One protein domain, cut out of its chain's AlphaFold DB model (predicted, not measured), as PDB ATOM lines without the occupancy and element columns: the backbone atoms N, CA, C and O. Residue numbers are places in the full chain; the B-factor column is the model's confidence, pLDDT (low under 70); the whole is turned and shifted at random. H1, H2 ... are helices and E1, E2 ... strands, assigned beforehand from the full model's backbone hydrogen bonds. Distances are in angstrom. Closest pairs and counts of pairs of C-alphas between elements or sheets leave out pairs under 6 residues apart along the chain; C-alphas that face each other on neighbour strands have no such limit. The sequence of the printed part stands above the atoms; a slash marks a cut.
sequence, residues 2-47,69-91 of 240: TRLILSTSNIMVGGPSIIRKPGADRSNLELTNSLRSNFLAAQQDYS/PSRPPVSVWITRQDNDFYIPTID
ATOM      1  N   THR A   2     307.298 202.133 237.721       89.00
ATOM      2  CA  THR A   2     305.992 201.543 238.036       89.00
ATOM      3  C   THR A   2     306.091 200.022 237.991       89.00
ATOM      4  O   THR A   2     306.709 199.502 237.061       89.00
ATOM      5  N   ARG A   3     305.500 199.315 238.960       90.88
ATOM      6  CA  ARG A   3     305.468 197.843 238.995       90.88
ATOM      7  C   ARG A   3     304.040 197.321 238.935       90.88
ATOM      8  O   ARG A   3     303.116 197.960 239.432       90.88
ATOM      9  N   LEU A   4     303.888 196.142 238.343       93.56
ATOM     10  CA  LEU A   4     302.646 195.377 238.357       93.56
ATOM     11  C   LEU A   4     302.878 194.131 239.212       93.56
ATOM     12  O   LEU A   4     303.796 193.360 238.935       93.56
ATOM     13  N   ILE A   5     302.063 193.953 240.244       92.94
ATOM     14  CA  ILE A   5     302.080 192.802 241.141       92.94
ATOM     15  C   ILE A   5     300.865 191.964 240.772       92.94
ATOM     16  O   ILE A   5     299.725 192.373 240.997       92.94
ATOM     17  N   LEU A   6     301.122 190.828 240.129       92.56
ATOM     18  CA  LEU A   6     300.086 189.951 239.603       92.56
ATOM     19  C   LEU A   6     299.937 188.742 240.522       92.56
ATOM     20  O   LEU A   6     300.928 188.079 240.820       92.56
ATOM     21  N   SER A   7     298.707 188.439 240.925       87.56
ATOM     22  CA  SER A   7     298.394 187.233 241.693       87.56
ATOM     23  C   SER A   7     297.575 186.263 240.848       87.56
ATOM     24  O   SER A   7     296.652 186.666 240.136       87.56
ATOM     25  N   THR A   8     297.892 184.973 240.933       85.12
ATOM     26  CA  THR A   8     297.055 183.883 240.409       85.12
ATOM     27  C   THR A   8     296.033 183.385 241.430       85.12
ATOM     28  O   THR A   8     295.242 182.510 241.089       85.12
ATOM     29  N   SER A   9     296.043 183.930 242.655       76.62
ATOM     30  CA  SER A   9     295.344 183.383 243.825       76.62
ATOM     31  C   SER A   9     295.739 181.922 244.116       76.62
ATOM     32  O   SER A   9     296.667 181.371 243.509       76.62
ATOM     33  N   ASN A  10     295.066 181.295 245.079       67.38
ATOM     34  CA  ASN A  10     295.251 179.890 245.411       67.38
ATOM     35  C   ASN A  10     294.594 179.000 244.339       67.38
ATOM     36  O   ASN A  10     293.372 178.930 244.223       67.38
ATOM     37  N   ILE A  11     295.415 178.296 243.555       60.78
ATOM     38  CA  ILE A  11     294.978 177.470 242.413       60.78
ATOM     39  C   ILE A  11     294.311 176.149 242.875       60.78
ATOM     40  O   ILE A  11     293.795 175.389 242.061       60.78
ATOM     41  N   MET A  12     294.259 175.865 244.185       48.72
ATOM     42  CA  MET A  12     293.669 174.629 244.728       48.72
ATOM     43  C   MET A  12     292.137 174.547 244.595       48.72
ATOM     44  O   MET A  12     291.567 173.476 244.810       48.72
ATOM     45  N   VAL A  13     291.452 175.630 244.208       43.28
ATOM     46  CA  VAL A  13     290.018 175.599 243.889       43.28
ATOM     47  C   VAL A  13     289.865 175.331 242.391       43.28
ATOM     48  O   VAL A  13     290.128 176.199 241.564       43.28
ATOM     49  N   GLY A  14     289.493 174.093 242.053       40.81
ATOM     50  CA  GLY A  14     289.442 173.555 240.692       40.81
ATOM     51  C   GLY A  14     288.824 174.492 239.652       40.81
ATOM     52  O   GLY A  14     287.605 174.602 239.534       40.81
ATOM     53  N   GLY A  15     289.680 175.115 238.842       42.66
ATOM     54  CA  GLY A  15     289.281 175.683 237.559       42.66
ATOM     55  C   GLY A  15     288.915 174.571 236.563       42.66
ATOM     56  O   GLY A  15     289.347 173.427 236.731       42.66
ATOM     57  N   PRO A  16     288.117 174.871 235.521       39.06
ATOM     58  CA  PRO A  16     287.700 173.874 234.543       39.06
ATOM     59  C   PRO A  16     288.928 173.219 233.908       39.06
ATOM     60  O   PRO A  16     289.836 173.908 233.445       39.06
ATOM     61  N   SER A  17     288.940 171.885 233.886       42.28
ATOM     62  CA  SER A  17     289.971 171.070 233.244       42.28
ATOM     63  C   SER A  17     290.306 171.625 231.858       42.28
ATOM     64  O   SER A  17     289.496 171.537 230.935       42.28
ATOM     65  N   ILE A  18     291.500 172.201 231.700       47.09
ATOM     66  CA  ILE A  18     291.962 172.717 230.412       47.09
ATOM     67  C   ILE A  18     292.067 171.529 229.449       47.09
ATOM     68  O   ILE A  18     292.864 170.608 229.649       47.09
ATOM     69  N   ILE A  19     291.239 171.532 228.398       43.41
ATOM     70  CA  ILE A  19     291.311 170.542 227.321       43.41
ATOM     71  C   ILE A  19     292.631 170.753 226.574       43.41
ATOM     72  O   ILE A  19     292.875 171.783 225.944       43.41
ATOM     73  N   ARG A  20     293.493 169.744 226.684       48.50
ATOM     74  CA  ARG A  20     294.900 169.741 226.277       48.50
ATOM     75  C   ARG A  20     295.015 169.558 224.763       48.50
ATOM     76  O   ARG A  20     294.652 168.503 224.247       48.50
ATOM     77  N   LYS A  21     295.563 170.541 224.042       43.25
ATOM     78  CA  LYS A  21     296.029 170.341 222.658       43.25
ATOM     79  C   LYS A  21     297.526 169.990 222.668       43.25
ATOM     80  O   LYS A  21     298.278 170.660 223.376       43.25
ATOM     81  N   PRO A  22     297.987 168.966 221.926       39.84
ATOM     82  CA  PRO A  22     299.409 168.639 221.849       39.84
ATOM     83  C   PRO A  22     300.203 169.802 221.230       39.84
ATOM     84  O   PRO A  22     299.829 170.283 220.165       39.84
ATOM     85  N   GLY A  23     301.298 170.229 221.871       52.53
ATOM     86  CA  GLY A  23     302.312 171.098 221.250       52.53
ATOM     87  C   GLY A  23     302.385 172.565 221.697       52.53
ATOM     88  O   GLY A  23     303.177 173.299 221.122       52.53
ATOM     89  N   ALA A  24     301.616 173.009 222.699       45.12
ATOM     90  CA  ALA A  24     301.790 174.341 223.295       45.12
ATOM     91  C   ALA A  24     302.705 174.288 224.534       45.12
ATOM     92  O   ALA A  24     302.606 173.346 225.328       45.12
ATOM     93  N   ASP A  25     303.568 175.297 224.701       52.75
ATOM     94  CA  ASP A  25     304.440 175.476 225.870       52.75
ATOM     95  C   ASP A  25     303.630 175.391 227.169       52.75
ATOM     96  O   ASP A  25     302.813 176.260 227.492       52.75
ATOM     97  N   ARG A  26     303.836 174.291 227.900       57.94
ATOM     98  CA  ARG A  26     302.935 173.824 228.961       57.94
ATOM     99  C   ARG A  26     302.828 174.792 230.145       57.94
ATOM    100  O   ARG A  26     301.757 174.900 230.716       57.94
ATOM    101  N   SER A  27     303.895 175.504 230.512       61.72
ATOM    102  CA  SER A  27     303.924 176.374 231.702       61.72
ATOM    103  C   SER A  27     303.350 177.774 231.459       61.72
ATOM    104  O   SER A  27     302.613 178.295 232.296       61.72
ATOM    105  N   ASN A  28     303.634 178.372 230.298       75.06
ATOM    106  CA  ASN A  28     303.149 179.713 229.954       75.06
ATOM    107  C   ASN A  28     301.624 179.739 229.794       75.06
ATOM    108  O   ASN A  28     300.968 180.714 230.169       75.06
ATOM    109  N   LEU A  29     301.047 178.657 229.262       78.44
ATOM    110  CA  LEU A  29     299.602 178.538 229.112       78.44
ATOM    111  C   LEU A  29     298.892 178.459 230.470       78.44
ATOM    112  O   LEU A  29     297.902 179.156 230.672       78.44
ATOM    113  N   GLU A  30     299.408 177.662 231.405       79.44
ATOM    114  CA  GLU A  30     298.824 177.533 232.745       79.44
ATOM    115  C   GLU A  30     298.887 178.860 233.504       79.44
ATOM    116  O   GLU A  30     297.853 179.353 233.948       79.44
ATOM    117  N   LEU A  31     300.053 179.519 233.546       83.56
ATOM    118  CA  LEU A  31     300.197 180.819 234.210       83.56
ATOM    119  C   LEU A  31     299.230 181.866 233.637       83.56
ATOM    120  O   LEU A  31     298.533 182.557 234.381       83.56
ATOM    121  N   THR A  32     299.167 181.987 232.308       86.25
ATOM    122  CA  THR A  32     298.285 182.971 231.657       86.25
ATOM    123  C   THR A  32     296.806 182.653 231.864       86.25
ATOM    124  O   THR A  32     296.009 183.579 232.041       86.25
ATOM    125  N   ASN A  33     296.428 181.374 231.892       85.94
ATOM    126  CA  ASN A  33     295.061 180.960 232.187       85.94
ATOM    127  C   ASN A  33     294.694 181.207 233.651       85.94
ATOM    128  O   ASN A  33     293.628 181.765 233.896       85.94
ATOM    129  N   SER A  34     295.566 180.884 234.610       85.56
ATOM    130  CA  SER A  34     295.338 181.169 236.033       85.56
ATOM    131  C   SER A  34     295.183 182.666 236.289       85.56
ATOM    132  O   SER A  34     294.237 183.073 236.960       85.56
ATOM    133  N   LEU A  35     296.038 183.504 235.689       89.81
ATOM    134  CA  LEU A  35     295.902 184.963 235.772       89.81
ATOM    135  C   LEU A  35     294.572 185.442 235.180       89.81
ATOM    136  O   LEU A  35     293.859 186.221 235.810       89.81
ATOM    137  N   ARG A  36     294.202 184.956 233.987       89.31
ATOM    138  CA  ARG A  36     292.937 185.333 233.341       89.31
ATOM    139  C   ARG A  36     291.738 184.945 234.204       89.31
ATOM    140  O   ARG A  36     290.860 185.778 234.407       89.31
ATOM    141  N   SER A  37     291.710 183.714 234.706       87.25
ATOM    142  CA  SER A  37     290.639 183.219 235.573       87.25
ATOM    143  C   SER A  37     290.540 184.040 236.856       87.25
ATOM    144  O   SER A  37     289.446 184.470 237.205       87.25
ATOM    145  N   ASN A  38     291.671 184.347 237.502       88.38
ATOM    146  CA  ASN A  38     291.680 185.157 238.718       88.38
ATOM    147  C   ASN A  38     291.175 186.590 238.467       88.38
ATOM    148  O   ASN A  38     290.400 187.136 239.245       88.38
ATOM    149  N   PHE A  39     291.549 187.200 237.337       90.56
ATOM    150  CA  PHE A  39     291.072 188.544 236.991       90.56
ATOM    151  C   PHE A  39     289.575 188.566 236.676       90.56
ATOM    152  O   PHE A  39     288.913 189.564 236.954       90.56
ATOM    153  N   LEU A  40     289.047 187.498 236.070       88.56
ATOM    154  CA  LEU A  40     287.615 187.358 235.806       88.56
ATOM    155  C   LEU A  40     286.828 187.157 237.103       88.56
ATOM    156  O   LEU A  40     285.822 187.838 237.279       88.56
ATOM    157  N   ALA A  41     287.307 186.295 238.005       85.94
ATOM    158  CA  ALA A  41     286.698 186.083 239.316       85.94
ATOM    159  C   ALA A  41     286.635 187.394 240.111       85.94
ATOM    160  O   ALA A  41     285.552 187.830 240.486       85.94
ATOM    161  N   ALA A  42     287.756 188.115 240.215       87.31
ATOM    162  CA  ALA A  42     287.778 189.413 240.884       87.31
ATOM    163  C   ALA A  42     286.791 190.410 240.248       87.31
ATOM    164  O   ALA A  42     286.032 191.077 240.942       87.31
ATOM    165  N   GLN A  43     286.736 190.510 238.918       89.12
ATOM    166  CA  GLN A  43     285.764 191.395 238.265       89.12
ATOM    167  C   GLN A  43     284.310 191.005 238.561       89.12
ATOM    168  O   GLN A  43     283.458 191.885 238.638       89.12
ATOM    169  N   GLN A  44     284.006 189.720 238.722       86.62
ATOM    170  CA  GLN A  44     282.668 189.274 239.109       86.62
ATOM    171  C   GLN A  44     282.359 189.644 240.564       86.62
ATOM    172  O   GLN A  44     281.302 190.220 240.810       86.62
ATOM    173  N   ASP A  45     283.298 189.427 241.486       84.50
ATOM    174  CA  ASP A  45     283.136 189.749 242.912       84.50
ATOM    175  C   ASP A  45     282.916 191.251 243.158       84.50
ATOM    176  O   ASP A  45     282.129 191.641 244.018       84.50
ATOM    177  N   TYR A  46     283.571 192.105 242.365       83.19
ATOM    178  CA  TYR A  46     283.424 193.564 242.431       83.19
ATOM    179  C   TYR A  46     282.348 194.124 241.482       83.19
ATOM    180  O   TYR A  46     282.205 195.347 241.366       83.19
ATOM    181  N   SER A  47     281.595 193.273 240.776       79.56
ATOM    182  CA  SER A  47     280.459 193.728 239.970       79.56
ATOM    183  C   SER A  47     279.274 194.078 240.878       79.56
ATOM    184  O   SER A  47     278.963 193.325 241.802       79.56
ATOM    185  N   PRO A  69     277.380 191.353 231.176       56.81
ATOM    186  CA  PRO A  69     277.633 191.958 232.476       56.81
ATOM    187  C   PRO A  69     278.587 193.138 232.274       56.81
ATOM    188  O   PRO A  69     279.677 192.981 231.719       56.81
ATOM    189  N   SER A  70     278.137 194.341 232.640       67.69
ATOM    190  CA  SER A  70     278.950 195.551 232.533       67.69
ATOM    191  C   SER A  70     280.193 195.356 233.393       67.69
ATOM    192  O   SER A  70     280.088 195.172 234.604       67.69
ATOM    193  N   ARG A  71     281.369 195.327 232.758       73.94
ATOM    194  CA  ARG A  71     282.644 195.115 233.448       73.94
ATOM    195  C   ARG A  71     282.830 196.215 234.502       73.94
ATOM    196  O   ARG A  71     282.673 197.390 234.155       73.94
ATOM    197  N   PRO A  72     283.189 195.885 235.754       83.62
ATOM    198  CA  PRO A  72     283.336 196.900 236.783       83.62
ATOM    199  C   PRO A  72     284.490 197.861 236.445       83.62
ATOM    200  O   PRO A  72     285.455 197.462 235.775       83.62
ATOM    201  N   PRO A  73     284.437 199.119 236.920       87.44
ATOM    202  CA  PRO A  73     285.543 200.059 236.779       87.44
ATOM    203  C   PRO A  73     286.861 199.469 237.298       87.44
ATOM    204  O   PRO A  73     286.902 198.828 238.341       87.44
ATOM    205  N   VAL A  74     287.974 199.710 236.603       87.75
ATOM    206  CA  VAL A  74     289.281 199.133 236.982       87.75
ATOM    207  C   VAL A  74     289.692 199.501 238.413       87.75
ATOM    208  O   VAL A  74     290.273 198.684 239.120       87.75
ATOM    209  N   SER A  75     289.330 200.701 238.864       88.38
ATOM    210  CA  SER A  75     289.648 201.216 240.197       88.38
ATOM    211  C   SER A  75     289.022 200.439 241.357       88.38
ATOM    212  O   SER A  75     289.443 200.659 242.486       88.38
ATOM    213  N   VAL A  76     288.012 199.590 241.118       88.44
ATOM    214  CA  VAL A  76     287.367 198.835 242.209       88.44
ATOM    215  C   VAL A  76     288.029 197.485 242.484       88.44
ATOM    216  O   VAL A  76     287.915 196.983 243.593       88.44
ATOM    217  N   TRP A  77     288.757 196.918 241.516       89.25
ATOM    218  CA  TRP A  77     289.382 195.591 241.635       89.25
ATOM    219  C   TRP A  77     290.901 195.601 241.398       89.25
ATOM    220  O   TRP A  77     291.532 194.546 241.430       89.25
ATOM    221  N   ILE A  78     291.491 196.779 241.168       92.94
ATOM    222  CA  ILE A  78     292.938 197.020 241.144       92.94
ATOM    223  C   ILE A  78     293.268 198.084 242.185       92.94
ATOM    224  O   ILE A  78     292.723 199.188 242.146       92.94
ATOM    225  N   THR A  79     294.222 197.783 243.063       93.62
ATOM    226  CA  THR A  79     294.711 198.732 244.068       93.62
ATOM    227  C   THR A  79     296.044 199.316 243.639       93.62
ATOM    228  O   THR A  79     296.947 198.588 243.231       93.62
ATOM    229  N   ARG A  80     296.189 200.637 243.761       93.50
ATOM    230  CA  ARG A  80     297.474 201.318 243.601       93.50
ATOM    231  C   ARG A  80     298.008 201.729 244.968       93.50
ATOM    232  O   ARG A  80     297.354 202.496 245.666       93.50
ATOM    233  N   GLN A  81     299.213 201.278 245.297       90.81
ATOM    234  CA  GLN A  81     299.973 201.747 246.453       90.81
ATOM    235  C   GLN A  81     301.285 202.340 245.940       90.81
ATOM    236  O   GLN A  81     302.092 201.641 245.334       90.81
ATOM    237  N   ASP A  82     301.478 203.646 246.117       90.44
ATOM    238  CA  ASP A  82     302.629 204.378 245.578       90.44
ATOM    239  C   ASP A  82     302.825 204.164 244.054       90.44
ATOM    240  O   ASP A  82     302.058 204.673 243.220       90.44
ATOM    241  N   ASN A  83     303.863 203.405 243.683       91.12
ATOM    242  CA  ASN A  83     304.225 203.054 242.306       91.12
ATOM    243  C   ASN A  83     303.825 201.623 241.911       91.12
ATOM    244  O   ASN A  83     304.120 201.203 240.788       91.12
ATOM    245  N   ASP A  84     303.158 200.893 242.801       93.44
ATOM    246  CA  ASP A  84     302.796 199.495 242.612       93.44
ATOM    247  C   ASP A  84     301.301 199.353 242.345       93.44
ATOM    248  O   ASP A  84     300.463 199.943 243.031       93.44
ATOM    249  N   PHE A  85     300.970 198.551 241.337       94.88
ATOM    250  CA  PHE A  85     299.603 198.153 241.024       94.88
ATOM    251  C   PHE A  85     299.409 196.684 241.390       94.88
ATOM    252  O   PHE A  85     300.062 195.818 240.808       94.88
ATOM    253  N   TYR A  86     298.497 196.413 242.317       93.00
ATOM    254  CA  TYR A  86     298.087 195.073 242.725       93.00
ATOM    255  C   TYR A  86     296.903 194.619 241.882       93.00
ATOM    256  O   TYR A  86     295.861 195.282 241.863       93.00
ATOM    257  N   ILE A  87     297.087 193.519 241.151       93.56
ATOM    258  CA  ILE A  87     296.129 193.013 240.171       93.56
ATOM    259  C   ILE A  87     295.901 191.507 240.402       93.56
ATOM    260  O   ILE A  87     296.772 190.699 240.060       93.56
ATOM    261  N   PRO A  88     294.726 191.099 240.914       91.19
ATOM    262  CA  PRO A  88     293.679 191.938 241.510       91.19
ATOM    263  C   PRO A  88     294.121 192.619 242.818       91.19
ATOM    264  O   PRO A  88     295.204 192.349 243.336       91.19
ATOM    265  N   THR A  89     293.270 193.489 243.366       89.00
ATOM    266  CA  THR A  89     293.387 193.983 244.746       89.00
ATOM    267  C   THR A  89     293.588 192.813 245.711       89.00
ATOM    268  O   THR A  89     292.838 191.842 245.661       89.00
ATOM    269  N   ILE A  90     294.578 192.935 246.598       83.75
ATOM    270  CA  ILE A  90     294.872 191.956 247.646       83.75
ATOM    271  C   ILE A  90     294.398 192.523 248.984       83.75
ATOM    272  O   ILE A  90     294.877 193.578 249.412       83.75
ATOM    273  N   ASP A  91     293.475 191.821 249.640       82.38
ATOM    274  CA  ASP A  91     293.140 192.071 251.041       82.38
ATOM    275  C   ASP A  91     294.038 191.218 251.940       82.38
ATOM    276  O   ASP A  91     293.780 190.042 252.190       82.38
TER     277      ASP A  91
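Overview. This is residues 2 to 47 and 69 to 91 of the 240 residues of the protein "GCS light chain" of Botryotinia narcissicola (UniProt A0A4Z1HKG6). A small three-stranded sheet is grazed by one long helix, H1, whose first residues and the loop before them, residues 19 to 28, stick out. The printed part has 69 residues, with two named helices and three named strands in the order E1 H1 H2 E2 E3; the sheet, E1 E3 E2, is mixed, and the class is mixed, helices and strands. It is loose, radius of gyration of the C-alphas 13.9 A, spanning 42 by 29 by 21 A.

Along the chain. E1 is residues 3 to 6, from C-alpha 3 at (305.468, 197.843, 238.995); E2 is residues 79 to 81; E3 is residues 84 to 87, ending with C-alpha 87 at (296.129, 193.013, 240.171). H1, residues 26 to 45, measures 29.0 A; H2 is 74 to 77.

Arrangement. E1 and E3 are parallel, N 5 and O 85 2.8 A apart. E2 and E3 form an antiparallel hairpin, N 84 and O 81 2.8 A apart. H1 only grazes the sheet, with residues 35 to 42; its closest C-alphas to E3 are Phe 39 and Ile 87, 7.5 A. H1 and H2 are close but not clearly touching, closest C-alphas Ala 42 and Trp 77, 6.4 A. In H1, 15 of 16 O i to N i+4 pairs are within hydrogen-bond range; H2 is too short for one.

Size, cuts and confidence. The farthest C-alphas, Pro 22 and Asp 82, are 43.0 A apart. Residues 48 to 68 are not printed, with C-alphas 47 and 69 8.2 A apart. The E1 to H1 link is long. pLDDT is under 70 at residues 10 to 27 and 69 to 70.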